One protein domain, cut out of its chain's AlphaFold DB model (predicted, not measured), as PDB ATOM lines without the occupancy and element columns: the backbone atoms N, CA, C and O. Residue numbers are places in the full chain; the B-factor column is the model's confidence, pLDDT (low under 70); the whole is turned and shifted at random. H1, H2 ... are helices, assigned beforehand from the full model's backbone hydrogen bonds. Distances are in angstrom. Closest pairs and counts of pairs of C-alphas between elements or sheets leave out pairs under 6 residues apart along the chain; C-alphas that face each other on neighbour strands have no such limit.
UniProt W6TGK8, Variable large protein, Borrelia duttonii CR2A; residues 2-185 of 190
ATOM      1  N   GLU A   2      -5.016 -14.753 -15.150       81.69
ATOM      2  CA  GLU A   2      -6.469 -14.954 -15.308       81.69
ATOM      3  C   GLU A   2      -6.982 -16.269 -14.693       81.69
ATOM      4  O   GLU A   2      -7.959 -16.254 -13.953       81.69
ATOM      5  N   GLU A   3      -6.279 -17.383 -14.911       85.69
ATOM      6  CA  GLU A   3      -6.665 -18.684 -14.343       85.69
ATOM      7  C   GLU A   3      -6.558 -18.722 -12.810       85.69
ATOM      8  O   GLU A   3      -7.454 -19.211 -12.130       85.69
ATOM      9  N   GLY A   4      -5.503 -18.124 -12.244       83.94
ATOM     10  CA  GLY A   4      -5.336 -18.022 -10.791       83.94
ATOM     11  C   GLY A   4      -6.398 -17.137 -10.135       83.94
ATOM     12  O   GLY A   4      -6.890 -17.458  -9.059       83.94
ATOM     13  N   ALA A   5      -6.804 -16.052 -10.800       87.56
ATOM     14  CA  ALA A   5      -7.888 -15.192 -10.329       87.56
ATOM     15  C   ALA A   5      -9.244 -15.910 -10.360       87.56
ATOM     16  O   ALA A   5     -10.011 -15.787  -9.408       87.56
ATOM     17  N   LYS A   6      -9.518 -16.689 -11.416       90.25
ATOM     18  CA  LYS A   6     -10.718 -17.534 -11.499       90.25
ATOM     19  C   LYS A   6     -10.751 -18.558 -10.368       90.25
ATOM     20  O   LYS A   6     -11.762 -18.647  -9.683       90.25
ATOM     21  N   GLU A   7      -9.643 -19.259 -10.133       91.00
ATOM     22  CA  GLU A   7      -9.540 -20.244  -9.052       91.00
ATOM     23  C   GLU A   7      -9.737 -19.592  -7.673       91.00
ATOM     24  O   GLU A   7     -10.560 -20.050  -6.887       91.00
ATOM     25  N   ALA A   8      -9.071 -18.465  -7.390       87.62
ATOM     26  CA  ALA A   8      -9.245 -17.753  -6.120       87.62
ATOM     27  C   ALA A   8     -10.700 -17.288  -5.909       87.62
ATOM     28  O   ALA A   8     -11.226 -17.370  -4.798       87.62
ATOM     29  N   ALA A   9     -11.373 -16.846  -6.976       87.50
ATOM     30  CA  ALA A   9     -12.764 -16.407  -6.915       87.50
ATOM     31  C   ALA A   9     -13.735 -17.540  -6.533       87.50
ATOM     32  O   ALA A   9     -14.743 -17.268  -5.883       87.50
ATOM     33  N   LEU A  10     -13.426 -18.801  -6.865       88.06
ATOM     34  CA  LEU A  10     -14.232 -19.949  -6.430       88.06
ATOM     35  C   LEU A  10     -14.255 -20.068  -4.904       88.06
ATOM     36  O   LEU A  10     -15.307 -20.336  -4.321       88.06
ATOM     37  N   GLY A  11     -13.121 -19.810  -4.247       82.69
ATOM     38  CA  GLY A  11     -13.020 -19.864  -2.790       82.69
ATOM     39  C   GLY A  11     -13.599 -18.643  -2.068       82.69
ATOM     40  O   GLY A  11     -14.050 -18.771  -0.933       82.69
ATOM     41  N   ALA A  12     -13.672 -17.488  -2.736       84.50
ATOM     42  CA  ALA A  12     -14.299 -16.264  -2.220       84.50
ATOM     43  C   ALA A  12     -15.794 -16.128  -2.587       84.50
ATOM     44  O   ALA A  12     -16.355 -15.037  -2.531       84.50
ATOM     45  N   SER A  13     -16.453 -17.217  -2.993       78.56
ATOM     46  CA  SER A  13     -17.827 -17.202  -3.527       78.56
ATOM     47  C   SER A  13     -18.941 -17.193  -2.465       78.56
ATOM     48  O   SER A  13     -20.119 -17.361  -2.791       78.56
ATOM     49  N   GLY A  14     -18.595 -17.018  -1.186       72.56
ATOM     50  CA  GLY A  14     -19.571 -16.897  -0.105       72.56
ATOM     51  C   GLY A  14     -20.431 -15.635  -0.237       72.56
ATOM     52  O   GLY A  14     -19.964 -14.590  -0.676       72.56
ATOM     53  N   SER A  15     -21.697 -15.710   0.182       73.88
ATOM     54  CA  SER A  15     -22.581 -14.534   0.310       73.88
ATOM     55  C   SER A  15     -22.337 -13.735   1.598       73.88
ATOM     56  O   SER A  15     -23.039 -12.769   1.886       73.88
ATOM     57  N   GLU A  16     -21.403 -14.204   2.416       78.12
ATOM     58  CA  GLU A  16     -21.014 -13.646   3.703       78.12
ATOM     59  C   GLU A  16     -20.105 -12.424   3.511       78.12
ATOM     60  O   GLU A  16     -19.336 -12.341   2.555       78.12
ATOM     61  N   LEU A  17     -20.200 -11.447   4.417       77.12
ATOM     62  CA  LEU A  17     -19.314 -10.284   4.389       77.12
ATOM     63  C   LEU A  17     -17.886 -10.710   4.746       77.12
ATOM     64  O   LEU A  17     -17.689 -11.627   5.544       77.12
ATOM     65  N   ILE A  18     -16.885  -9.991   4.238       77.69
ATOM     66  CA  ILE A  18     -15.496 -10.199   4.659       77.69
ATOM     67  C   ILE A  18     -15.396 -10.031   6.184       77.69
ATOM     68  O   ILE A  18     -15.804  -9.009   6.738       77.69
ATOM     69  N   GLY A  19     -14.867 -11.054   6.857       72.19
ATOM     70  CA  GLY A  19     -14.741 -11.122   8.316       72.19
ATOM     71  C   GLY A  19     -15.949 -11.730   9.033       72.19
ATOM     72  O   GLY A  19     -15.750 -12.502   9.962       72.19
ATOM     73  N   SER A  20     -17.184 -11.449   8.603       80.50
ATOM     74  CA  SER A  20     -18.424 -12.048   9.143       80.50
ATOM     75  C   SER A  20     -18.407 -12.342  10.654       80.50
ATOM     76  O   SER A  20     -18.724 -13.447  11.099       80.50
ATOM     77  N   ALA A  21     -18.003 -11.353  11.459       84.56
ATOM     78  CA  ALA A  21     -17.920 -11.510  12.905       84.56
ATOM     79  C   ALA A  21     -19.306 -11.751  13.526       84.56
ATOM     80  O   ALA A  21     -20.261 -11.026  13.238       84.56
ATOM     81  N   VAL A  22     -19.411 -12.752  14.399       84.25
ATOM     82  CA  VAL A  22     -20.648 -13.130  15.089       84.25
ATOM     83  C   VAL A  22     -20.594 -12.733  16.559       84.25
ATOM     84  O   VAL A  22     -19.687 -13.105  17.299       84.25
ATOM     85  N   GLN A  23     -21.592 -11.967  16.994       86.75
ATOM     86  CA  GLN A  23     -21.696 -11.504  18.375       86.75
ATOM     87  C   GLN A  23     -22.137 -12.630  19.303       86.75
ATOM     88  O   GLN A  23     -23.082 -13.360  18.987       86.75
ATOM     89  N   ASN A  24     -21.498 -12.721  20.475       81.56
ATOM     90  CA  ASN A  24     -21.876 -13.628  21.566       81.56
ATOM     91  C   ASN A  24     -21.947 -15.111  21.135       81.56
ATOM     92  O   ASN A  24     -22.651 -15.912  21.752       81.56
ATOM     93  N   GLN A  25     -21.227 -15.459  20.070       83.81
ATOM     94  CA  GLN A  25     -21.175 -16.774  19.443       83.81
ATOM     95  C   GLN A  25     -19.717 -17.162  19.235       83.81
ATOM     96  O   GLN A  25     -18.848 -16.305  19.127       83.81
ATOM     97  N   THR A  26     -19.449 -18.459  19.185       82.62
ATOM     98  CA  THR A  26     -18.110 -18.981  18.912       82.62
ATOM     99  C   THR A  26     -17.722 -18.744  17.456       82.62
ATOM    100  O   THR A  26     -18.583 -18.687  16.575       82.62
ATOM    101  N   ALA A  27     -16.418 -18.654  17.190       83.44
ATOM    102  CA  ALA A  27     -15.912 -18.618  15.823       83.44
ATOM    103  C   ALA A  27     -16.331 -19.891  15.060       83.44
ATOM    104  O   ALA A  27     -16.470 -20.964  15.650       83.44
ATOM    105  N   VAL A  28     -16.512 -19.780  13.743       86.56
ATOM    106  CA  VAL A  28     -16.870 -20.910  12.868       86.56
ATOM    107  C   VAL A  28     -15.746 -21.111  11.869       86.56
ATOM    108  O   VAL A  28     -15.238 -20.141  11.294       86.56
ATOM    109  N   ALA A  29     -15.246 -22.345  11.771       85.81
ATOM    110  CA  ALA A  29     -14.200 -22.692  10.814       85.81
ATOM    111  C   ALA A  29     -14.710 -22.511   9.387       85.81
ATOM    112  O   ALA A  29     -15.897 -22.670   9.114       85.81
ATOM    113  N   THR A  30     -13.801 -22.175   8.481       88.56
ATOM    114  CA  THR A  30     -14.160 -22.036   7.071       88.56
ATOM    115  C   THR A  30     -14.386 -23.368   6.397       88.56
ATOM    116  O   THR A  30     -13.870 -24.415   6.799       88.56
ATOM    117  N   ASN A  31     -15.090 -23.293   5.276       91.38
ATOM    118  CA  ASN A  31     -15.139 -24.363   4.312       91.38
ATOM    119  C   ASN A  31     -13.732 -24.656   3.755       91.38
ATOM    120  O   ASN A  31     -13.123 -23.828   3.073       91.38
ATOM    121  N   LYS A  32     -13.234 -25.868   4.006       94.19
ATOM    122  CA  LYS A  32     -11.902 -26.302   3.573       94.19
ATOM    123  C   LYS A  32     -11.681 -26.164   2.063       94.19
ATOM    124  O   LYS A  32     -10.643 -25.649   1.663       94.19
ATOM    125  N   GLU A  33     -12.634 -26.584   1.232       94.69
ATOM    126  CA  GLU A  33     -12.504 -26.504  -0.234       94.69
ATOM    127  C   GLU A  33     -12.356 -25.050  -0.704       94.69
ATOM    128  O   GLU A  33     -11.580 -24.758  -1.611       94.69
ATOM    129  N   SER A  34     -13.023 -24.116  -0.023       93.69
ATOM    130  CA  SER A  34     -12.882 -22.685  -0.307       93.69
ATOM    131  C   SER A  34     -11.467 -22.175  -0.012       93.69
ATOM    132  O   SER A  34     -10.900 -21.426  -0.807       93.69
ATOM    133  N   VAL A  35     -10.855 -22.627   1.089       95.56
ATOM    134  CA  VAL A  35      -9.454 -22.304   1.413       95.56
ATOM    135  C   VAL A  35      -8.494 -22.912   0.388       95.56
ATOM    136  O   VAL A  35      -7.558 -22.236  -0.032       95.56
ATOM    137  N   ILE A  36      -8.743 -24.142  -0.071       96.06
ATOM    138  CA  ILE A  36      -7.933 -24.802  -1.110       96.06
ATOM    139  C   ILE A  36      -7.902 -23.961  -2.391       96.06
ATOM    140  O   ILE A  36      -6.819 -23.672  -2.909       96.06
ATOM    141  N   SER A  37      -9.067 -23.536  -2.886       95.69
ATOM    142  CA  SER A  37      -9.158 -22.714  -4.098       95.69
ATOM    143  C   SER A  37      -8.504 -21.341  -3.922       95.69
ATOM    144  O   SER A  37      -7.754 -20.902  -4.794       95.69
ATOM    145  N   LEU A  38      -8.683 -20.688  -2.767       94.81
ATOM    146  CA  LEU A  38      -7.989 -19.430  -2.465       94.81
ATOM    147  C   LEU A  38      -6.468 -19.592  -2.485       94.81
ATOM    148  O   LEU A  38      -5.787 -18.835  -3.172       94.81
ATOM    149  N   VAL A  39      -5.926 -20.582  -1.771       95.69
ATOM    150  CA  VAL A  39      -4.474 -20.807  -1.685       95.69
ATOM    151  C   VAL A  39      -3.893 -21.106  -3.067       95.69
ATOM    152  O   VAL A  39      -2.899 -20.490  -3.456       95.69
ATOM    153  N   LYS A  40      -4.531 -21.989  -3.848       94.88
ATOM    154  CA  LYS A  40      -4.094 -22.316  -5.216       94.88
ATOM    155  C   LYS A  40      -4.136 -21.105  -6.143       94.88
ATOM    156  O   LYS A  40      -3.157 -20.827  -6.839       94.88
ATOM    157  N   GLY A  41      -5.246 -20.371  -6.136       93.19
ATOM    158  CA  GLY A  41      -5.419 -19.192  -6.973       93.19
ATOM    159  C   GLY A  41      -4.423 -18.084  -6.633       93.19
ATOM    160  O   GLY A  41      -3.737 -17.574  -7.521       93.19
ATOM    161  N   ILE A  42      -4.258 -17.778  -5.341       93.00
ATOM    162  CA  ILE A  42      -3.282 -16.793  -4.853       93.00
ATOM    163  C   ILE A  42      -1.865 -17.212  -5.236       93.00
ATOM    164  O   ILE A  42      -1.118 -16.395  -5.763       93.00
ATOM    165  N   LYS A  43      -1.497 -18.484  -5.065       92.75
ATOM    166  CA  LYS A  43      -0.179 -19.000  -5.456       92.75
ATOM    167  C   LYS A  43       0.108 -18.841  -6.946       92.75
ATOM    168  O   LYS A  43       1.202 -18.410  -7.311       92.75
ATOM    169  N   ALA A  44      -0.880 -19.099  -7.800       92.12
ATOM    170  CA  ALA A  44      -0.762 -18.880  -9.238       92.12
ATOM    171  C   ALA A  44      -0.646 -17.392  -9.621       92.12
ATOM    172  O   ALA A  44      -0.028 -17.073 -10.635       92.12
ATOM    173  N   ILE A  45      -1.237 -16.473  -8.849       90.00
ATOM    174  CA  ILE A  45      -1.121 -15.023  -9.079       90.00
ATOM    175  C   ILE A  45       0.228 -14.510  -8.577       90.00
ATOM    176  O   ILE A  45       0.957 -13.874  -9.334       90.00
ATOM    177  N   VAL A  46       0.561 -14.805  -7.319       89.50
ATOM    178  CA  VAL A  46       1.752 -14.321  -6.606       89.50
ATOM    179  C   VAL A  46       3.035 -14.725  -7.311       89.50
ATOM    180  O   VAL A  46       3.908 -13.880  -7.467       89.50
ATOM    181  N   GLY A  47       3.114 -15.955  -7.832       81.69
ATOM    182  CA  GLY A  47       4.260 -16.395  -8.635       81.69
ATOM    183  C   GLY A  47       4.476 -15.603  -9.932       81.69
ATOM    184  O   GLY A  47       5.492 -15.793 -10.591       81.69
ATOM    185  N   ILE A  48       3.533 -14.737 -10.320       84.94
ATOM    186  CA  ILE A  48       3.624 -13.869 -11.499       84.94
ATOM    187  C   ILE A  48       3.757 -12.391 -11.094       84.94
ATOM    188  O   ILE A  48       4.450 -11.643 -11.780       84.94
ATOM    189  N   VAL A  49       3.061 -11.947 -10.035       83.62
ATOM    190  CA  VAL A  49       3.008 -10.522  -9.648       83.62
ATOM    191  C   VAL A  49       4.129 -10.092  -8.708       83.62
ATOM    192  O   VAL A  49       4.608  -8.971  -8.858       83.62
ATOM    193  N   LEU A  50       4.540 -10.945  -7.762       84.50
ATOM    194  CA  LEU A  50       5.597 -10.588  -6.817       84.50
ATOM    195  C   LEU A  50       6.959 -10.876  -7.438       84.50
ATOM    196  O   LEU A  50       7.170 -11.900  -8.090       84.50
ATOM    197  N   ARG A  51       7.896  -9.959  -7.217       81.56
ATOM    198  CA  ARG A  51       9.283 -10.129  -7.668       81.56
ATOM    199  C   ARG A  51       9.986 -11.162  -6.783       81.56
ATOM    200  O   ARG A  51       9.653 -11.312  -5.608       81.56
ATOM    201  N   ASP A  52      10.996 -11.845  -7.319       75.94
ATOM    202  CA  ASP A  52      11.848 -12.726  -6.513       75.94
ATOM    203  C   ASP A  52      12.433 -11.971  -5.307       75.94
ATOM    204  O   ASP A  52      13.083 -10.934  -5.457       75.94
ATOM    205  N   GLY A  53      12.184 -12.494  -4.104       75.69
ATOM    206  CA  GLY A  53      12.610 -11.886  -2.838       75.69
ATOM    207  C   GLY A  53      11.706 -10.769  -2.300       75.69
ATOM    208  O   GLY A  53      12.062 -10.145  -1.300       75.69
ATOM    209  N   GLU A  54      10.554 -10.502  -2.922       86.69
ATOM    210  CA  GLU A  54       9.578  -9.526  -2.431       86.69
ATOM    211  C   GLU A  54       8.688 -10.114  -1.328       86.69
ATOM    212  O   GLU A  54       7.940 -11.074  -1.535       86.69
ATOM    213  N   GLY A  55       8.766  -9.500  -0.145       90.12
ATOM    214  CA  GLY A  55       8.097  -9.969   1.064       90.12
ATOM    215  C   GLY A  55       8.777 -11.183   1.708       90.12
ATOM    216  O   GLY A  55       9.672 -11.821   1.155       90.12
ATOM    217  N   SER A  56       8.341 -11.511   2.916       93.50
ATOM    218  CA  SER A  56       8.802 -12.651   3.694       93.50
ATOM    219  C   SER A  56       7.631 -13.313   4.409       93.50
ATOM    220  O   SER A  56       6.999 -12.726   5.285       93.50
ATOM    221  N   ALA A  57       7.401 -14.589   4.095       92.44
ATOM    222  CA  ALA A  57       6.464 -15.442   4.830       92.44
ATOM    223  C   ALA A  57       6.830 -15.594   6.317       92.44
ATOM    224  O   ALA A  57       6.011 -16.012   7.131       92.44
ATOM    225  N   ASP A  58       8.080 -15.282   6.661       93.12
ATOM    226  CA  ASP A  58       8.617 -15.385   8.007       93.12
ATOM    227  C   ASP A  58       8.589 -14.038   8.751       93.12
ATOM    228  O   ASP A  58       9.078 -13.941   9.878       93.12
ATOM    229  N   ALA A  59       8.014 -12.991   8.142       93.81
ATOM    230  CA  ALA A  59       7.924 -11.677   8.757       93.81
ATOM    231  C   ALA A  59       7.132 -11.737  10.068       93.81
ATOM    232  O   ALA A  59       5.983 -12.181  10.137       93.81
ATOM    233  N   SER A  60       7.786 -11.259  11.119       93.56
ATOM    234  CA  SER A  60       7.256 -11.207  12.467       93.56
ATOM    235  C   SER A  60       7.903 -10.042  13.200       93.56
ATOM    236  O   SER A  60       9.128  -9.945  13.251       93.56
ATOM    237  N   LYS A  61       7.088  -9.158  13.763       89.56
ATOM    238  CA  LYS A  61       7.509  -7.920  14.419       89.56
ATOM    239  C   LYS A  61       6.805  -7.680  15.755       89.56
ATOM    240  O   LYS A  61       7.356  -6.941  16.566       89.56
ATOM    241  N   THR A  62       5.628  -8.262  15.998       86.94
ATOM    242  CA  THR A  62       4.965  -8.176  17.310       86.94
ATOM    243  C   THR A  62       5.532  -9.202  18.289       86.94
ATOM    244  O   THR A  62       6.196 -10.171  17.897       86.94
ATOM    245  N   GLY A  63       5.289  -8.977  19.583       84.00
ATOM    246  CA  GLY A  63       5.797  -9.823  20.657       84.00
ATOM    247  C   GLY A  63       5.152 -11.209  20.676       84.00
ATOM    248  O   GLY A  63       4.090 -11.439  20.097       84.00
ATOM    249  N   GLU A  64       5.790 -12.157  21.362       80.44
ATOM    250  CA  GLU A  64       5.251 -13.515  21.502       80.44
ATOM    251  C   GLU A  64       3.930 -13.560  22.273       80.44
ATOM    252  O   GLU A  64       3.050 -14.348  21.925       80.44
ATOM    253  N   ASP A  65       3.779 -12.713  23.291       81.25
ATOM    254  CA  ASP A  65       2.546 -12.641  24.073       81.25
ATOM    255  C   ASP A  65       1.377 -12.099  23.239       81.25
ATOM    256  O   ASP A  65       0.276 -12.639  23.329       81.25
ATOM    257  N   ASP A  66       1.639 -11.168  22.312       84.00
ATOM    258  CA  ASP A  66       0.619 -10.671  21.379       84.00
ATOM    259  C   ASP A  66       0.019 -11.819  20.550       84.00
ATOM    260  O   ASP A  66      -1.179 -11.846  20.284       84.00
ATOM    261  N   LYS A  67       0.822 -12.816  20.169       83.69
ATOM    262  CA  LYS A  67       0.374 -13.938  19.326       83.69
ATOM    263  C   LYS A  67      -0.472 -14.952  20.089       83.69
ATOM    264  O   LYS A  67      -1.390 -15.533  19.509       83.69
ATOM    265  N   LYS A  68      -0.207 -15.137  21.387       83.06
ATOM    266  CA  LYS A  68      -1.097 -15.905  22.275       83.06
ATOM    267  C   LYS A  68      -2.456 -15.219  22.382       83.06
ATOM    268  O   LYS A  68      -3.490 -15.881  22.350       83.06
ATOM    269  N   ASP A  69      -2.452 -13.890  22.458       87.12
ATOM    270  CA  ASP A  69      -3.681 -13.104  22.500       87.12
ATOM    271  C   ASP A  69      -4.444 -13.116  21.174       87.12
ATOM    272  O   ASP A  69      -5.667 -13.049  21.168       87.12
ATOM    273  N   ILE A  70      -3.766 -13.287  20.040       87.31
ATOM    274  CA  ILE A  70      -4.448 -13.481  18.754       87.31
ATOM    275  C   ILE A  70      -5.095 -14.864  18.670       87.31
ATOM    276  O   ILE A  70      -6.224 -14.987  18.198       87.31
ATOM    277  N   GLY A  71      -4.422 -15.911  19.156       86.38
ATOM    278  CA  GLY A  71      -4.968 -17.271  19.151       86.38
ATOM    279  C   GLY A  71      -6.265 -17.414  19.957       86.38
ATOM    280  O   GLY A  71      -7.122 -18.222  19.605       86.38
ATOM    281  N   LYS A  72      -6.490 -16.549  20.953       86.31
ATOM    282  CA  LYS A  72      -7.770 -16.403  21.673       86.31
ATOM    283  C   LYS A  72      -8.969 -16.091  20.773       86.31
ATOM    284  O   LYS A  72     -10.082 -16.473  21.116       86.31
ATOM    285  N   LEU A  73      -8.768 -15.471  19.607       83.56
ATOM    286  CA  LEU A  73      -9.845 -15.230  18.633       83.56
ATOM    287  C   LEU A  73     -10.376 -16.522  17.987       83.56
ATOM    288  O   LEU A  73     -11.452 -16.516  17.389       83.56
ATOM    289  N   PHE A  74      -9.617 -17.613  18.104       85.56
ATOM    290  CA  PHE A  74      -9.926 -18.935  17.565       85.56
ATOM    291  C   PHE A  74     -10.429 -19.902  18.643       85.56
ATOM    292  O   PHE A  74     -10.726 -21.055  18.333       85.56
ATOM    293  N   ASP A  75     -10.518 -19.456  19.897       84.00
ATOM    294  CA  ASP A  75     -10.971 -20.290  21.000       84.00
ATOM    295  C   ASP A  75     -12.445 -20.702  20.821       84.00
ATOM    296  O   ASP A  75     -13.275 -19.972  20.269       84.00
ATOM    297  N   GLY A  76     -12.782 -21.896  21.312       76.81
ATOM    298  CA  GLY A  76     -14.149 -22.421  21.325       76.81
ATOM    299  C   GLY A  76     -15.098 -21.723  22.301       76.81
ATOM    300  O   GLY A  76     -16.230 -22.171  22.459       76.81
ATOM    301  N   THR A  77     -14.666 -20.665  22.986       77.94
ATOM    302  CA  THR A  77     -15.491 -19.862  23.889       77.94
ATOM    303  C   THR A  77     -15.652 -18.438  23.365       77.94
ATOM    304  O   THR A  77     -14.813 -17.875  22.668       77.94
ATOM    305  N   LYS A  78     -16.779 -17.824  23.713       74.12
ATOM    306  CA  LYS A  78     -17.091 -16.435  23.355       74.12
ATOM    307  C   LYS A  78     -16.352 -15.399  24.210       74.12
ATOM    308  O   LYS A  78     -16.272 -14.236  23.827       74.12
ATOM    309  N   ASP A  79     -15.835 -15.806  25.369       77.44
ATOM    310  CA  ASP A  79     -15.282 -14.892  26.377       77.44
ATOM    311  C   ASP A  79     -13.944 -14.278  25.951       77.44
ATOM    312  O   ASP A  79     -13.538 -13.231  26.458       77.44
ATOM    313  N   GLU A  80     -13.270 -14.915  24.997       79.12
ATOM    314  CA  GLU A  80     -11.937 -14.553  24.529       79.12
ATOM    315  C   GLU A  80     -11.957 -13.626  23.294       79.12
ATOM    316  O   GLU A  80     -10.916 -13.148  22.853       79.12
ATOM    317  N   ALA A  81     -13.131 -13.249  22.780       73.50
ATOM    318  CA  ALA A  81     -13.277 -12.285  21.682       73.50
ATOM    319  C   ALA A  81     -13.250 -10.810  22.136       73.50
ATOM    320  O   ALA A  81     -14.073  -9.989  21.722       73.50
ATOM    321  N   LYS A  82     -12.320 -10.484  23.038       83.19
ATOM    322  CA  LYS A  82     -12.177  -9.159  23.662       83.19
ATOM    323  C   LYS A  82     -11.568  -8.144  22.697       83.19
ATOM    324  O   LYS A  82     -10.721  -8.501  21.879       83.19
ATOM    325  N   GLU A  83     -11.920  -6.865  22.863       81.62
ATOM    326  CA  GLU A  83     -11.350  -5.764  22.063       81.62
ATOM    327  C   GLU A  83      -9.810  -5.751  22.077       81.62
ATOM    328  O   GLU A  83      -9.192  -5.483  21.050       81.62
ATOM    329  N   GLU A  84      -9.186  -6.104  23.205       86.50
ATOM    330  CA  GLU A  84      -7.726  -6.205  23.330       86.50
ATOM    331  C   GLU A  84      -7.129  -7.246  22.371       86.50
ATOM    332  O   GLU A  84      -6.217  -6.925  21.613       86.50
ATOM    333  N   ASN A  85      -7.687  -8.459  22.330       86.75
ATOM    334  CA  ASN A  85      -7.213  -9.543  21.461       86.75
ATOM    335  C   ASN A  85      -7.393  -9.191  19.973       86.75
ATOM    336  O   ASN A  85      -6.520  -9.455  19.144       86.75
ATOM    337  N   ILE A  86      -8.500  -8.521  19.638       83.19
ATOM    338  CA  ILE A  86      -8.762  -8.007  18.285       83.19
ATOM    339  C   ILE A  86      -7.737  -6.926  17.918       83.19
ATOM    340  O   ILE A  86      -7.215  -6.922  16.802       83.19
ATOM    341  N   ALA A  87      -7.397  -6.033  18.852       87.00
ATOM    342  CA  ALA A  87      -6.375  -5.012  18.646       87.00
ATOM    343  C   ALA A  87      -4.978  -5.623  18.451       87.00
ATOM    344  O   ALA A  87      -4.219  -5.132  17.615       87.00
ATOM    345  N   LYS A  88      -4.644  -6.718  19.149       89.06
ATOM    346  CA  LYS A  88      -3.398  -7.469  18.910       89.06
ATOM    347  C   LYS A  88      -3.362  -8.082  17.516       89.06
ATOM    348  O   LYS A  88      -2.349  -7.956  16.828       89.06
ATOM    349  N   ALA A  89      -4.475  -8.657  17.057       87.25
ATOM    350  CA  ALA A  89      -4.579  -9.142  15.683       87.25
ATOM    351  C   ALA A  89      -4.374  -7.995  14.690       87.25
ATOM    352  O   ALA A  89      -3.512  -8.091  13.821       87.25
ATOM    353  N   ALA A  90      -5.070  -6.870  14.875       87.25
ATOM    354  CA  ALA A  90      -4.899  -5.668  14.058       87.25
ATOM    355  C   ALA A  90      -3.453  -5.135  14.059       87.25
ATOM    356  O   ALA A  90      -2.966  -4.685  13.021       87.25
ATOM    357  N   ALA A  91      -2.741  -5.216  15.187       90.00
ATOM    358  CA  ALA A  91      -1.338  -4.824  15.282       90.00
ATOM    359  C   ALA A  91      -0.417  -5.767  14.491       90.00
ATOM    360  O   ALA A  91       0.400  -5.288  13.706       90.00
ATOM    361  N   SER A  92      -0.583  -7.086  14.636       89.62
ATOM    362  CA  SER A  92       0.160  -8.104  13.870       89.62
ATOM    363  C   SER A  92      -0.045  -7.926  12.359       89.62
ATOM    364  O   SER A  92       0.910  -7.854  11.584       89.62
ATOM    365  N   ILE A  93      -1.291  -7.674  11.955       87.69
ATOM    366  CA  ILE A  93      -1.691  -7.323  10.585       87.69
ATOM    367  C   ILE A  93      -1.023  -6.034  10.099       87.69
ATOM    368  O   ILE A  93      -0.539  -5.947   8.967       87.69
ATOM    369  N   GLY A  94      -1.035  -4.997  10.937       88.19
ATOM    370  CA  GLY A  94      -0.434  -3.704  10.631       88.19
ATOM    371  C   GLY A  94       1.082  -3.791  10.474       88.19
ATOM    372  O   GLY A  94       1.657  -3.040   9.686       88.19
ATOM    373  N   ALA A  95       1.717  -4.732  11.173       90.81
ATOM    374  CA  ALA A  95       3.162  -4.877  11.212       90.81
ATOM    375  C   ALA A  95       3.758  -5.519   9.946       90.81
ATOM    376  O   ALA A  95       4.911  -5.231   9.601       90.81
ATOM    377  N   VAL A  96       3.001  -6.346   9.225       92.44
ATOM    378  CA  VAL A  96       3.463  -7.029   7.998       92.44
ATOM    379  C   VAL A  96       3.006  -6.317   6.733       92.44
ATOM    380  O   VAL A  96       2.001  -5.619   6.743       92.44
ATOM    381  N   SER A  97       3.733  -6.441   5.627       92.31
ATOM    382  CA  SER A  97       3.301  -5.927   4.318       92.31
ATOM    383  C   SER A  97       2.274  -6.851   3.649       92.31
ATOM    384  O   SER A  97       2.064  -7.985   4.085       92.31
ATOM    385  N   GLY A  98       1.614  -6.374   2.585       90.94
ATOM    386  CA  GLY A  98       0.757  -7.237   1.766       90.94
ATOM    387  C   GLY A  98       1.560  -8.377   1.132       90.94
ATOM    388  O   GLY A  98       1.116  -9.520   1.151       90.94
ATOM    389  N   ALA A  99       2.783  -8.092   0.672       92.75
ATOM    390  CA  ALA A  99       3.693  -9.095   0.124       92.75
ATOM    391  C   ALA A  99       4.082 -10.166   1.158       92.75
ATOM    392  O   ALA A  99       4.047 -11.348   0.837       92.75
ATOM    393  N   ASP A 100       4.377  -9.794   2.409       94.81
ATOM    394  CA  ASP A 100       4.682 -10.759   3.484       94.81
ATOM    395  C   ASP A 100       3.522 -11.744   3.707       94.81
ATOM    396  O   ASP A 100       3.721 -12.959   3.762       94.81
ATOM    397  N   MET A 101       2.298 -11.214   3.784       93.44
ATOM    398  CA  MET A 101       1.077 -12.005   3.941       93.44
ATOM    399  C   MET A 101       0.853 -12.938   2.746       93.44
ATOM    400  O   MET A 101       0.592 -14.127   2.930       93.44
ATOM    401  N   LEU A 102       0.985 -12.423   1.521       93.06
ATOM    402  CA  LEU A 102       0.847 -13.219   0.303       93.06
ATOM    403  C   LEU A 102       1.900 -14.330   0.234       93.06
ATOM    404  O   LEU A 102       1.552 -15.468  -0.065       93.06
ATOM    405  N   GLN A 103       3.154 -14.042   0.587       93.94
ATOM    406  CA  GLN A 103       4.214 -15.049   0.676       93.94
ATOM    407  C   GLN A 103       3.878 -16.138   1.705       93.94
ATOM    408  O   GLN A 103       4.098 -17.321   1.443       93.94
ATOM    409  N   ALA A 104       3.305 -15.778   2.858       95.19
ATOM    410  CA  ALA A 104       2.864 -16.758   3.850       95.19
ATOM    411  C   ALA A 104       1.729 -17.657   3.330       95.19
ATOM    412  O   ALA A 104       1.766 -18.872   3.536       95.19
ATOM    413  N   ILE A 105       0.766 -17.094   2.594       94.75
ATOM    414  CA  ILE A 105      -0.294 -17.872   1.932       94.75
ATOM    415  C   ILE A 105       0.310 -18.812   0.879       94.75
ATOM    416  O   ILE A 105      -0.033 -19.989   0.844       94.75
ATOM    417  N   VAL A 106       1.263 -18.340   0.070       93.75
ATOM    418  CA  VAL A 106       1.944 -19.158  -0.951       93.75
ATOM    419  C   VAL A 106       2.746 -20.314  -0.358       93.75
ATOM    420  O   VAL A 106       2.768 -21.399  -0.942       93.75
ATOM    421  N   LYS A 107       3.399 -20.104   0.793       94.25
ATOM    422  CA  LYS A 107       4.124 -21.163   1.512       94.25
ATOM    423  C   LYS A 107       3.203 -22.145   2.246       94.25
ATOM    424  O   LYS A 107       3.689 -23.172   2.711       94.25
ATOM    425  N   SER A 108       1.910 -21.847   2.364       95.44
ATOM    426  CA  SER A 108       0.959 -22.724   3.047       95.44
ATOM    427  C   SER A 108       0.630 -23.965   2.221       95.44
ATOM    428  O   SER A 108       0.782 -23.991   0.995       95.44
ATOM    429  N   LYS A 109       0.153 -25.014   2.893       94.56
ATOM    430  CA  LYS A 109      -0.331 -26.220   2.219       94.56
ATOM    431  C   LYS A 109      -1.540 -25.883   1.348       94.56
ATOM    432  O   LYS A 109      -2.514 -25.296   1.805       94.56
ATOM    433  N   GLU A 110      -1.518 -26.362   0.107       93.81
ATOM    434  CA  GLU A 110      -2.666 -26.264  -0.804       93.81
ATOM    435  C   GLU A 110      -3.859 -27.097  -0.333       93.81
ATOM    436  O   GLU A 110      -4.969 -26.862  -0.780       93.81
ATOM    437  N   ASN A 111      -3.629 -28.079   0.543       94.62
ATOM    438  CA  ASN A 111      -4.653 -28.917   1.152       94.62
ATOM    439  C   ASN A 111      -4.444 -28.933   2.676       94.62
ATOM    440  O   ASN A 111      -3.708 -29.793   3.171       94.62
ATOM    441  N   PRO A 112      -5.027 -27.978   3.424       94.00
ATOM    442  CA  PRO A 112      -4.803 -27.870   4.859       94.00
ATOM    443  C   PRO A 112      -5.438 -29.034   5.627       94.00
ATOM    444  O   PRO A 112      -6.484 -29.582   5.246       94.00
ATOM    445  N   SER A 113      -4.809 -29.411   6.736       92.00
ATOM    446  CA  SER A 113      -5.350 -30.405   7.664       92.00
ATOM    447  C   SER A 113      -6.389 -29.751   8.570       92.00
ATOM    448  O   SER A 113      -6.161 -28.660   9.082       92.00
ATOM    449  N   VAL A 114      -7.510 -30.429   8.812       89.25
ATOM    450  CA  VAL A 114      -8.495 -30.005   9.816       89.25
ATOM    451  C   VAL A 114      -8.302 -30.889  11.038       89.25
ATOM    452  O   VAL A 114      -8.279 -32.113  10.914       89.25
ATOM    453  N   CYS A 115      -8.106 -30.275  12.204       85.50
ATOM    454  CA  CYS A 115      -7.964 -30.982  13.470       85.50
ATOM    455  C   CYS A 115      -9.064 -30.537  14.433       85.50
ATOM    456  O   CYS A 115      -9.009 -29.442  14.992       85.50
ATOM    457  N   ASP A 116     -10.045 -31.410  14.648       86.50
ATOM    458  CA  ASP A 116     -11.227 -31.096  15.458       86.50
ATOM    459  C   ASP A 116     -10.943 -31.085  16.972       86.50
ATOM    460  O   ASP A 116     -11.774 -30.638  17.756       86.50
ATOM    461  N   THR A 117      -9.772 -31.569  17.404       89.75
ATOM    462  CA  THR A 117      -9.425 -31.737  18.828       89.75
ATOM    463  C   THR A 117      -8.406 -30.730  19.349       89.75
ATOM    464  O   THR A 117      -8.372 -30.447  20.545       89.75
ATOM    465  N   GLU A 118      -7.537 -30.211  18.482       90.88
ATOM    466  CA  GLU A 118      -6.465 -29.285  18.869       90.88
ATOM    467  C   GLU A 118      -6.706 -27.854  18.370       90.88
ATOM    468  O   GLU A 118      -6.012 -26.940  18.809       90.88
ATOM    469  N   GLY A 119      -7.699 -27.638  17.497       91.25
ATOM    470  CA  GLY A 119      -8.065 -26.312  17.002       91.25
ATOM    471  C   GLY A 119      -6.864 -25.558  16.423       91.25
ATOM    472  O   GLY A 119      -6.095 -26.104  15.629       91.25
ATOM    473  N   ILE A 120      -6.680 -24.308  16.854       91.62
ATOM    474  CA  ILE A 120      -5.584 -23.447  16.389       91.62
ATOM    475  C   ILE A 120      -4.191 -23.937  16.812       91.62
ATOM    476  O   ILE A 120      -3.208 -23.641  16.137       91.62
ATOM    477  N   GLU A 121      -4.086 -24.747  17.872       93.25
ATOM    478  CA  GLU A 121      -2.796 -25.246  18.373       93.25
ATOM    479  C   GLU A 121      -2.125 -26.250  17.433       93.25
ATOM    480  O   GLU A 121      -0.956 -26.594  17.636       93.25
ATOM    481  N   LYS A 122      -2.860 -26.778  16.447       93.38
ATOM    482  CA  LYS A 122      -2.325 -27.697  15.436       93.38
ATOM    483  C   LYS A 122      -1.996 -27.012  14.114       93.38
ATOM    484  O   LYS A 122      -1.373 -27.640  13.261       93.38
ATOM    485  N   ALA A 123      -2.394 -25.755  13.940       93.69
ATOM    486  CA  ALA A 123      -2.110 -25.029  12.717       93.69
ATOM    487  C   ALA A 123      -0.599 -24.798  12.568       93.69
ATOM    488  O   ALA A 123       0.032 -24.255  13.475       93.69
ATOM    489  N   GLY A 124      -0.030 -25.216  11.433       94.62
ATOM    490  CA  GLY A 124       1.378 -24.979  11.095       94.62
ATOM    491  C   GLY A 124       1.579 -23.882  10.047       94.62
ATOM    492  O   GLY A 124       2.690 -23.381   9.887       94.62
ATOM    493  N   ASP A 125       0.518 -23.489   9.340       95.75
ATOM    494  CA  ASP A 125       0.557 -22.493   8.268       95.75
ATOM    495  C   ASP A 125      -0.744 -21.672   8.175       95.75
ATOM    496  O   ASP A 125      -1.685 -21.872   8.946       95.75
ATOM    497  N   ALA A 126      -0.802 -20.719   7.238       95.75
ATOM    498  CA  ALA A 126      -1.929 -19.798   7.113       95.75
ATOM    499  C   ALA A 126      -3.221 -20.520   6.690       95.75
ATOM    500  O   ALA A 126      -4.306 -20.183   7.166       95.75
ATOM    501  N   ALA A 127      -3.119 -21.534   5.828       96.38
ATOM    502  CA  ALA A 127      -4.273 -22.311   5.392       96.38
ATOM    503  C   ALA A 127      -4.852 -23.138   6.551       96.38
ATOM    504  O   ALA A 127      -6.069 -23.196   6.721       96.38
ATOM    505  N   GLU A 128      -3.991 -23.721   7.388       95.94
ATOM    506  CA  GLU A 128      -4.393 -24.467   8.585       95.94
ATOM    507  C   GLU A 128      -4.972 -23.554   9.679       95.94
ATOM    508  O   GLU A 128      -5.926 -23.951  10.347       95.94
ATOM    509  N   ILE A 129      -4.497 -22.308   9.816       94.62
ATOM    510  CA  ILE A 129      -5.147 -21.291  10.670       94.62
ATOM    511  C   ILE A 129      -6.574 -21.003  10.177       94.62
ATOM    512  O   ILE A 129      -7.502 -20.884  10.981       94.62
ATOM    513  N   ALA A 130      -6.770 -20.887   8.861       94.06
ATOM    514  CA  ALA A 130      -8.064 -20.519   8.291       94.06
ATOM    515  C   ALA A 130      -9.152 -21.577   8.530       94.06
ATOM    516  O   ALA A 130     -10.311 -21.233   8.789       94.06
ATOM    517  N   VAL A 131      -8.772 -22.858   8.479       94.75
ATOM    518  CA  VAL A 131      -9.665 -24.004   8.726       94.75
ATOM    519  C   VAL A 131      -9.659 -24.476  10.185       94.75
ATOM    520  O   VAL A 131     -10.308 -25.470  10.511       94.75
ATOM    521  N   ALA A 132      -8.936 -23.789  11.077       93.62
ATOM    522  CA  ALA A 132      -8.841 -24.178  12.477       93.62
ATOM    523  C   ALA A 132     -10.215 -24.133  13.162       93.62
ATOM    524  O   ALA A 132     -10.886 -23.089  13.209       93.62
ATOM    525  N   GLN A 133     -10.604 -25.278  13.726       92.19
ATOM    526  CA  GLN A 133     -11.829 -25.429  14.503       92.19
ATOM    527  C   GLN A 133     -11.744 -24.660  15.817       92.19
ATOM    528  O   GLN A 133     -10.688 -24.590  16.448       92.19
ATOM    529  N   ALA A 134     -12.882 -24.110  16.231       89.44
ATOM    530  CA  ALA A 134     -13.002 -23.465  17.524       89.44
ATOM    531  C   ALA A 134     -13.131 -24.547  18.604       89.44
ATOM    532  O   ALA A 134     -14.165 -25.202  18.723       89.44
ATOM    533  N   VAL A 135     -12.063 -24.759  19.374       90.62
ATOM    534  CA  VAL A 135     -12.014 -25.772  20.437       90.62
ATOM    535  C   VAL A 135     -11.751 -25.073  21.765       90.62
ATOM    536  O   VAL A 135     -10.859 -24.233  21.871       90.62
ATOM    537  N   ALA A 136     -12.559 -25.370  22.783       88.81
ATOM    538  CA  ALA A 136     -12.470 -24.690  24.072       88.81
ATOM    539  C   ALA A 136     -11.105 -24.932  24.739       88.81
ATOM    540  O   ALA A 136     -10.666 -26.075  24.885       88.81
ATOM    541  N   GLY A 137     -10.438 -23.853  25.151       86.50
ATOM    542  CA  GLY A 137      -9.116 -23.898  25.774       86.50
ATOM    543  C   GLY A 137      -7.960 -24.065  24.787       86.50
ATOM    544  O   GLY A 137      -6.810 -24.092  25.222       86.50
ATOM    545  N   LYS A 138      -8.238 -24.156  23.479       90.50
ATOM    546  CA  LYS A 138      -7.244 -24.258  22.407       90.50
ATOM    547  C   LYS A 138      -7.061 -22.895  21.766       90.50
ATOM    548  O   LYS A 138      -7.734 -22.546  20.801       90.50
ATOM    549  N   LYS A 139      -6.145 -22.124  22.345       86.94
ATOM    550  CA  LYS A 139      -5.956 -20.700  22.037       86.94
ATOM    551  C   LYS A 139      -4.515 -20.303  21.756       86.94
ATOM    552  O   LYS A 139      -4.234 -19.123  21.585       86.94
ATOM    553  N   GLU A 140      -3.590 -21.258  21.735       89.44
ATOM    554  CA  GLU A 140      -2.175 -20.973  21.521       89.44
ATOM    555  C   GLU A 140      -1.774 -21.214  20.064       89.44
ATOM    556  O   GLU A 140      -1.938 -22.308  19.533       89.44
ATOM    557  N   ILE A 141      -1.206 -20.197  19.418       89.81
ATOM    558  CA  ILE A 141      -0.573 -20.354  18.107       89.81
ATOM    559  C   ILE A 141       0.861 -20.833  18.340       89.81
ATOM    560  O   ILE A 141       1.668 -20.114  18.936       89.81
ATOM    561  N   LYS A 142       1.177 -22.049  17.884       89.12
ATOM    562  CA  LYS A 142       2.493 -22.679  18.079       89.12
ATOM    563  C   LYS A 142       3.531 -22.194  17.066       89.12
ATOM    564  O   LYS A 142       3.190 -21.650  16.021       89.12
ATOM    565  N   GLU A 143       4.803 -22.428  17.390       80.31
ATOM    566  CA  GLU A 143       6.002 -21.850  16.757       80.31
ATOM    567  C   GLU A 143       5.990 -21.777  15.218       80.31
ATOM    568  O   GLU A 143       6.391 -20.762  14.654       80.31
ATOM    569  N   GLU A 144       5.497 -22.801  14.521       80.12
ATOM    570  CA  GLU A 144       5.476 -22.826  13.049       80.12
ATOM    571  C   GLU A 144       4.546 -21.749  12.461       80.12
ATOM    572  O   GLU A 144       4.928 -21.026  11.535       80.12
ATOM    573  N   ALA A 145       3.368 -21.586  13.069       89.81
ATOM    574  CA  ALA A 145       2.337 -20.625  12.694       89.81
ATOM    575  C   ALA A 145       2.458 -19.277  13.423       89.81
ATOM    576  O   ALA A 145       1.777 -18.309  13.081       89.81
ATOM    577  N   LYS A 146       3.335 -19.186  14.427       91.31
ATOM    578  CA  LYS A 146       3.512 -18.033  15.320       91.31
ATOM    579  C   LYS A 146       4.331 -16.922  14.659       91.31
ATOM    580  O   LYS A 146       5.314 -16.435  15.215       91.31
ATOM    581  N   LYS A 147       3.930 -16.483  13.469       94.31
ATOM    582  CA  LYS A 147       4.553 -15.387  12.708       94.31
ATOM    583  C   LYS A 147       3.463 -14.456  12.216       94.31
ATOM    584  O   LYS A 147       2.428 -14.930  11.762       94.31
ATOM    585  N   ASP A 148       3.699 -13.152  12.267       94.06
ATOM    586  CA  ASP A 148       2.662 -12.173  11.923       94.06
ATOM    587  C   ASP A 148       2.162 -12.336  10.489       94.06
ATOM    588  O   ASP A 148       0.966 -12.241  10.240       94.06
ATOM    589  N   ALA A 149       3.053 -12.671   9.553       94.75
ATOM    590  CA  ALA A 149       2.673 -12.912   8.165       94.75
ATOM    591  C   ALA A 149       1.756 -14.135   8.020       94.75
ATOM    592  O   ALA A 149       0.776 -14.089   7.278       94.75
ATOM    593  N   VAL A 150       2.044 -15.209   8.763       95.94
ATOM    594  CA  VAL A 150       1.262 -16.454   8.754       95.94
ATOM    595  C   VAL A 150      -0.097 -16.244   9.417       95.94
ATOM    596  O   VAL A 150      -1.120 -16.626   8.853       95.94
ATOM    597  N   ILE A 151      -0.118 -15.569  10.565       93.88
ATOM    598  CA  ILE A 151      -1.342 -15.217  11.290       93.88
ATOM    599  C   ILE A 151      -2.226 -14.313  10.430       93.88
ATOM    600  O   ILE A 151      -3.399 -14.617  10.230       93.88
ATOM    601  N   ALA A 152      -1.665 -13.239   9.872       93.25
ATOM    602  CA  ALA A 152      -2.397 -12.334   8.996       93.25
ATOM    603  C   ALA A 152      -2.921 -13.068   7.752       93.25
ATOM    604  O   ALA A 152      -4.093 -12.932   7.409       93.25
ATOM    605  N   GLY A 153      -2.103 -13.920   7.125       94.31
ATOM    606  CA  GLY A 153      -2.535 -14.745   5.999       94.31
ATOM    607  C   GLY A 153      -3.707 -15.656   6.363       94.31
ATOM    608  O   GLY A 153      -4.672 -15.749   5.609       94.31
ATOM    609  N   GLY A 154      -3.667 -16.281   7.540       94.19
ATOM    610  CA  GLY A 154      -4.717 -17.188   7.990       94.19
ATOM    611  C   GLY A 154      -6.017 -16.483   8.357       94.19
ATOM    612  O   GLY A 154      -7.093 -16.960   8.004       94.19
ATOM    613  N   ILE A 155      -5.941 -15.312   8.996       91.56
ATOM    614  CA  ILE A 155      -7.121 -14.485   9.281       91.56
ATOM    615  C   ILE A 155      -7.724 -13.954   7.970       91.56
ATOM    616  O   ILE A 155      -8.944 -13.979   7.806       91.56
ATOM    617  N   ALA A 156      -6.894 -13.529   7.012       92.12
ATOM    618  CA  ALA A 156      -7.354 -13.086   5.698       92.12
ATOM    619  C   ALA A 156      -8.057 -14.220   4.935       92.12
ATOM    620  O   ALA A 156      -9.190 -14.044   4.490       92.12
ATOM    621  N   LEU A 157      -7.430 -15.399   4.835       93.69
ATOM    622  CA  LEU A 157      -8.045 -16.586   4.235       93.69
ATOM    623  C   LEU A 157      -9.357 -16.940   4.935       93.69
ATOM    624  O   LEU A 157     -10.347 -17.202   4.255       93.69
ATOM    625  N   ARG A 158      -9.396 -16.880   6.273       91.88
ATOM    626  CA  ARG A 158     -10.615 -17.170   7.032       91.88
ATOM    627  C   ARG A 158     -11.748 -16.202   6.710       91.88
ATOM    628  O   ARG A 158     -12.886 -16.619   6.563       91.88
ATOM    629  N   GLY A 159     -11.427 -14.918   6.605       89.62
ATOM    630  CA  GLY A 159     -12.396 -13.870   6.311       89.62
ATOM    631  C   GLY A 159     -12.869 -13.825   4.860       89.62
ATOM    632  O   GLY A 159     -13.906 -13.221   4.608       89.62
ATOM    633  N   MET A 160     -12.117 -14.413   3.922       89.69
ATOM    634  CA  MET A 160     -12.477 -14.495   2.501       89.69
ATOM    635  C   MET A 160     -13.193 -15.800   2.144       89.69
ATOM    636  O   MET A 160     -14.040 -15.805   1.255       89.69
ATOM    637  N   ALA A 161     -12.829 -16.909   2.790       91.50
ATOM    638  CA  ALA A 161     -13.399 -18.215   2.499       91.50
ATOM    639  C   ALA A 161     -14.840 -18.340   3.011       91.50
ATOM    640  O   ALA A 161     -15.234 -17.753   4.020       91.50
ATOM    641  N   LYS A 162     -15.620 -19.170   2.320       90.19
ATOM    642  CA  LYS A 162     -17.012 -19.469   2.667       90.19
ATOM    643  C   LYS A 162     -17.145 -19.993   4.105       90.19
ATOM    644  O   LYS A 162     -16.304 -20.773   4.558       90.19
ATOM    645  N   GLU A 163     -18.227 -19.616   4.789       87.69
ATOM    646  CA  GLU A 163     -18.589 -20.052   6.153       87.69
ATOM    647  C   GLU A 163     -17.652 -19.559   7.272       87.69
ATOM    648  O   GLU A 163     -17.896 -19.827   8.451       87.69
ATOM    649  N   GLY A 164     -16.591 -18.819   6.933       86.06
ATOM    650  CA  GLY A 164     -15.629 -18.300   7.895       86.06
ATOM    651  C   GLY A 164     -16.197 -17.191   8.757       86.06
ATOM    652  O   GLY A 164     -16.594 -16.142   8.257       86.06
ATOM    653  N   LYS A 165     -16.198 -17.408  10.076       87.00
ATOM    654  CA  LYS A 165     -16.692 -16.419  11.042       87.00
ATOM    655  C   LYS A 165     -15.742 -16.282  12.210       87.00
ATOM    656  O   LYS A 165     -15.233 -17.279  12.728       87.00
ATOM    657  N   PHE A 166     -15.564 -15.048  12.657       85.88
ATOM    658  CA  PHE A 166     -14.839 -14.733  13.882       85.88
ATOM    659  C   PHE A 166     -15.808 -14.499  15.036       85.88
ATOM    660  O   PHE A 166     -16.904 -13.977  14.847       85.88
ATOM    661  N   SER A 167     -15.385 -14.859  16.240       85.38
ATOM    662  CA  SER A 167     -16.111 -14.514  17.459       85.38
ATOM    663  C   SER A 167     -15.941 -13.022  17.766       85.38
ATOM    664  O   SER A 167     -14.859 -12.464  17.570       85.38
ATOM    665  N   ALA A 168     -16.998 -12.378  18.258       84.06
ATOM    666  CA  ALA A 168     -16.976 -11.021  18.794       84.06
ATOM    667  C   ALA A 168     -17.787 -10.946  20.096       84.06
ATOM    668  O   ALA A 168     -18.771 -11.670  20.289       84.06
ATOM    669  N   GLN A 169     -17.406 -10.024  20.982       82.62
ATOM    670  CA  GLN A 169     -18.219  -9.683  22.150       82.62
ATOM    671  C   GLN A 169     -19.629  -9.211  21.758       82.62
ATOM    672  O   GLN A 169     -19.909  -8.891  20.601       82.62
ATOM    673  N   ASN A 170     -20.541  -9.206  22.736       82.00
ATOM    674  CA  ASN A 170     -21.957  -8.866  22.558       82.00
ATOM    675  C   ASN A 170     -22.193  -7.351  22.370       82.00
ATOM    676  O   ASN A 170     -23.035  -6.757  23.039       82.00
ATOM    677  N   GLU A 171     -21.409  -6.726  21.493       82.44
ATOM    678  CA  GLU A 171     -21.414  -5.299  21.189       82.44
ATOM    679  C   GLU A 171     -21.152  -5.102  19.691       82.44
ATOM    680  O   GLU A 171     -20.330  -5.789  19.079       82.44
ATOM    681  N   GLU A 172     -21.877  -4.183  19.051       82.44
ATOM    682  CA  GLU A 172     -21.760  -3.954  17.598       82.44
ATOM    683  C   GLU A 172     -20.367  -3.436  17.221       82.44
ATOM    684  O   GLU A 172     -19.769  -3.863  16.233       82.44
ATOM    685  N   LYS A 173     -19.798  -2.584  18.078       84.75
ATOM    686  CA  LYS A 173     -18.447  -2.044  17.929       84.75
ATOM    687  C   LYS A 173     -17.381  -3.142  17.847       84.75
ATOM    688  O   LYS A 173     -16.470  -3.016  17.031       84.75
ATOM    689  N   SER A 174     -17.503  -4.221  18.623       81.88
ATOM    690  CA  SER A 174     -16.543  -5.331  18.595       81.88
ATOM    691  C   SER A 174     -16.605  -6.097  17.273       81.88
ATOM    692  O   SER A 174     -15.567  -6.345  16.663       81.88
ATOM    693  N   ALA A 175     -17.809  -6.406  16.781       84.50
ATOM    694  CA  ALA A 175     -17.981  -7.055  15.478       84.50
ATOM    695  C   ALA A 175     -17.448  -6.175  14.333       84.50
ATOM    696  O   ALA A 175     -16.738  -6.656  13.449       84.50
ATOM    697  N   ASN A 176     -17.706  -4.865  14.393       86.69
ATOM    698  CA  ASN A 176     -17.183  -3.901  13.425       86.69
ATOM    699  C   ASN A 176     -15.653  -3.789  13.477       86.69
ATOM    700  O   ASN A 176     -15.024  -3.661  12.429       86.69
ATOM    701  N   ALA A 177     -15.044  -3.873  14.662       85.19
ATOM    702  CA  ALA A 177     -13.591  -3.865  14.809       85.19
ATOM    703  C   ALA A 177     -12.948  -5.095  14.152       85.19
ATOM    704  O   ALA A 177     -11.969  -4.951  13.418       85.19
ATOM    705  N   VAL A 178     -13.529  -6.285  14.349       84.94
ATOM    706  CA  VAL A 178     -13.071  -7.514  13.682       84.94
ATOM    707  C   VAL A 178     -13.214  -7.388  12.169       84.94
ATOM    708  O   VAL A 178     -12.230  -7.536  11.446       84.94
ATOM    709  N   ASN A 179     -14.410  -7.047  11.684       87.12
ATOM    710  CA  ASN A 179     -14.666  -6.910  10.250       87.12
ATOM    711  C   ASN A 179     -13.751  -5.851   9.613       87.12
ATOM    712  O   ASN A 179     -13.217  -6.074   8.531       87.12
ATOM    713  N   GLY A 180     -13.499  -4.734  10.301       85.81
ATOM    714  CA  GLY A 180     -12.569  -3.696   9.857       85.81
ATOM    715  C   GLY A 180     -11.117  -4.174   9.785       85.81
ATOM    716  O   GLY A 180     -10.431  -3.896   8.801       85.81
ATOM    717  N   ALA A 181     -10.646  -4.932  10.782       85.69
ATOM    718  CA  ALA A 181      -9.301  -5.512  10.774       85.69
ATOM    719  C   ALA A 181      -9.120  -6.501   9.612       85.69
ATOM    720  O   ALA A 181      -8.120  -6.440   8.892       85.69
ATOM    721  N   VAL A 182     -10.113  -7.364   9.379       85.25
ATOM    722  CA  VAL A 182     -10.108  -8.324   8.266       85.25
ATOM    723  C   VAL A 182     -10.187  -7.607   6.915       85.25
ATOM    724  O   VAL A 182      -9.390  -7.887   6.022       85.25
ATOM    725  N   ALA A 183     -11.083  -6.632   6.760       86.50
ATOM    726  CA  ALA A 183     -11.205  -5.862   5.524       86.50
ATOM    727  C   ALA A 183      -9.916  -5.092   5.193       86.50
ATOM    728  O   ALA A 183      -9.525  -5.019   4.027       86.50
ATOM    729  N   SER A 184      -9.227  -4.563   6.208       83.62
ATOM    730  CA  SER A 184      -7.927  -3.902   6.048       83.62
ATOM    731  C   SER A 184      -6.849  -4.858   5.521       83.62
ATOM    732  O   SER A 184      -6.033  -4.449   4.697       83.62
ATOM    733  N   MET A 185      -6.870  -6.140   5.914       81.62
ATOM    734  CA  MET A 185      -5.976  -7.158   5.338       81.62
ATOM    735  C   MET A 185      -6.254  -7.414   3.870       81.62
ATOM    736  O   MET A 185      -5.329  -7.376   3.065       81.62
TER     737      MET A 185
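This is residues 2 to 185 of the 190 residues of the protein "Variable large protein" of Borrelia duttonii CR2A (UniProt W6TGK8). Helix H8 runs through the core of a rounded body; H4, H5, H7 and H9 pack round it, mostly crossed, and the hairpin of H1 and the longest helix, H2, lies at one end. H4 and H9 lie side by side, with H3 crossing H4. The printed part has 184 residues with nine named helices, H1 to H9 in order, and no named strand: all helix, compact, radius of gyration of the C-alphas 14.6 A, spans 42 by 34 by 31 A.

H2, residues 32 to 49, is 25.4 A long. H1 is residues 2 to 11, from C-alpha 2 at (-6.469, -14.954, -15.308). H3 is residues 64 to 74, H4 83 to 95 (18.1 A), H5 98 to 107, H6 119 to 122, H7 126 to 130 and H8 148 to 160 (18.0 A). H9, residues 172 to 185, is 20.2 A long and ends at (-5.976, -7.158, 5.338).

H2 and H1 touch as a hairpin, at a shallow tilt of 25 degrees, closest C-alphas Gly 11 and Ser 34, 3.8 A. H2 touches H5 with residues 39 to 46 alone (Lys 43 to Val 106, 5.0 A). The hub, H8, touches five helices, among them H7 (Ala 126 to Gly 154, 3.9 A) and H5, about perpendicular at 84 degrees (Met 101 to Ala 149, 4.6 A). H4 and H9 touch at 13 degrees, a shallow tilt, the same way (Ala 90 to Ala 181, 5.5 A). H3 and H4 touch at a steep tilt of 62 degrees (Asp 69 to Asn 85, 5.1 A). H6 only just touches H3, with 3 pairs of C-alphas within 8 A. H1 and H9 are apart. Every O i to N i+4 pair is within hydrogen-bond range in H4, H5, H7, H8 and H9; H1 has 5 of 6, H2 13 of 14, H3 5 of 7, and H6 is too short for one.

The farthest C-alphas, Asp 52 and Asn 170, are 44.8 A apart. The printed part has no cut. The links H1 to H2, H2 to H3, H5 to H6, H7 to H8 and H8 to H9 are long. Mean pLDDT of the printed part is 88.0; no printed residue is under 70.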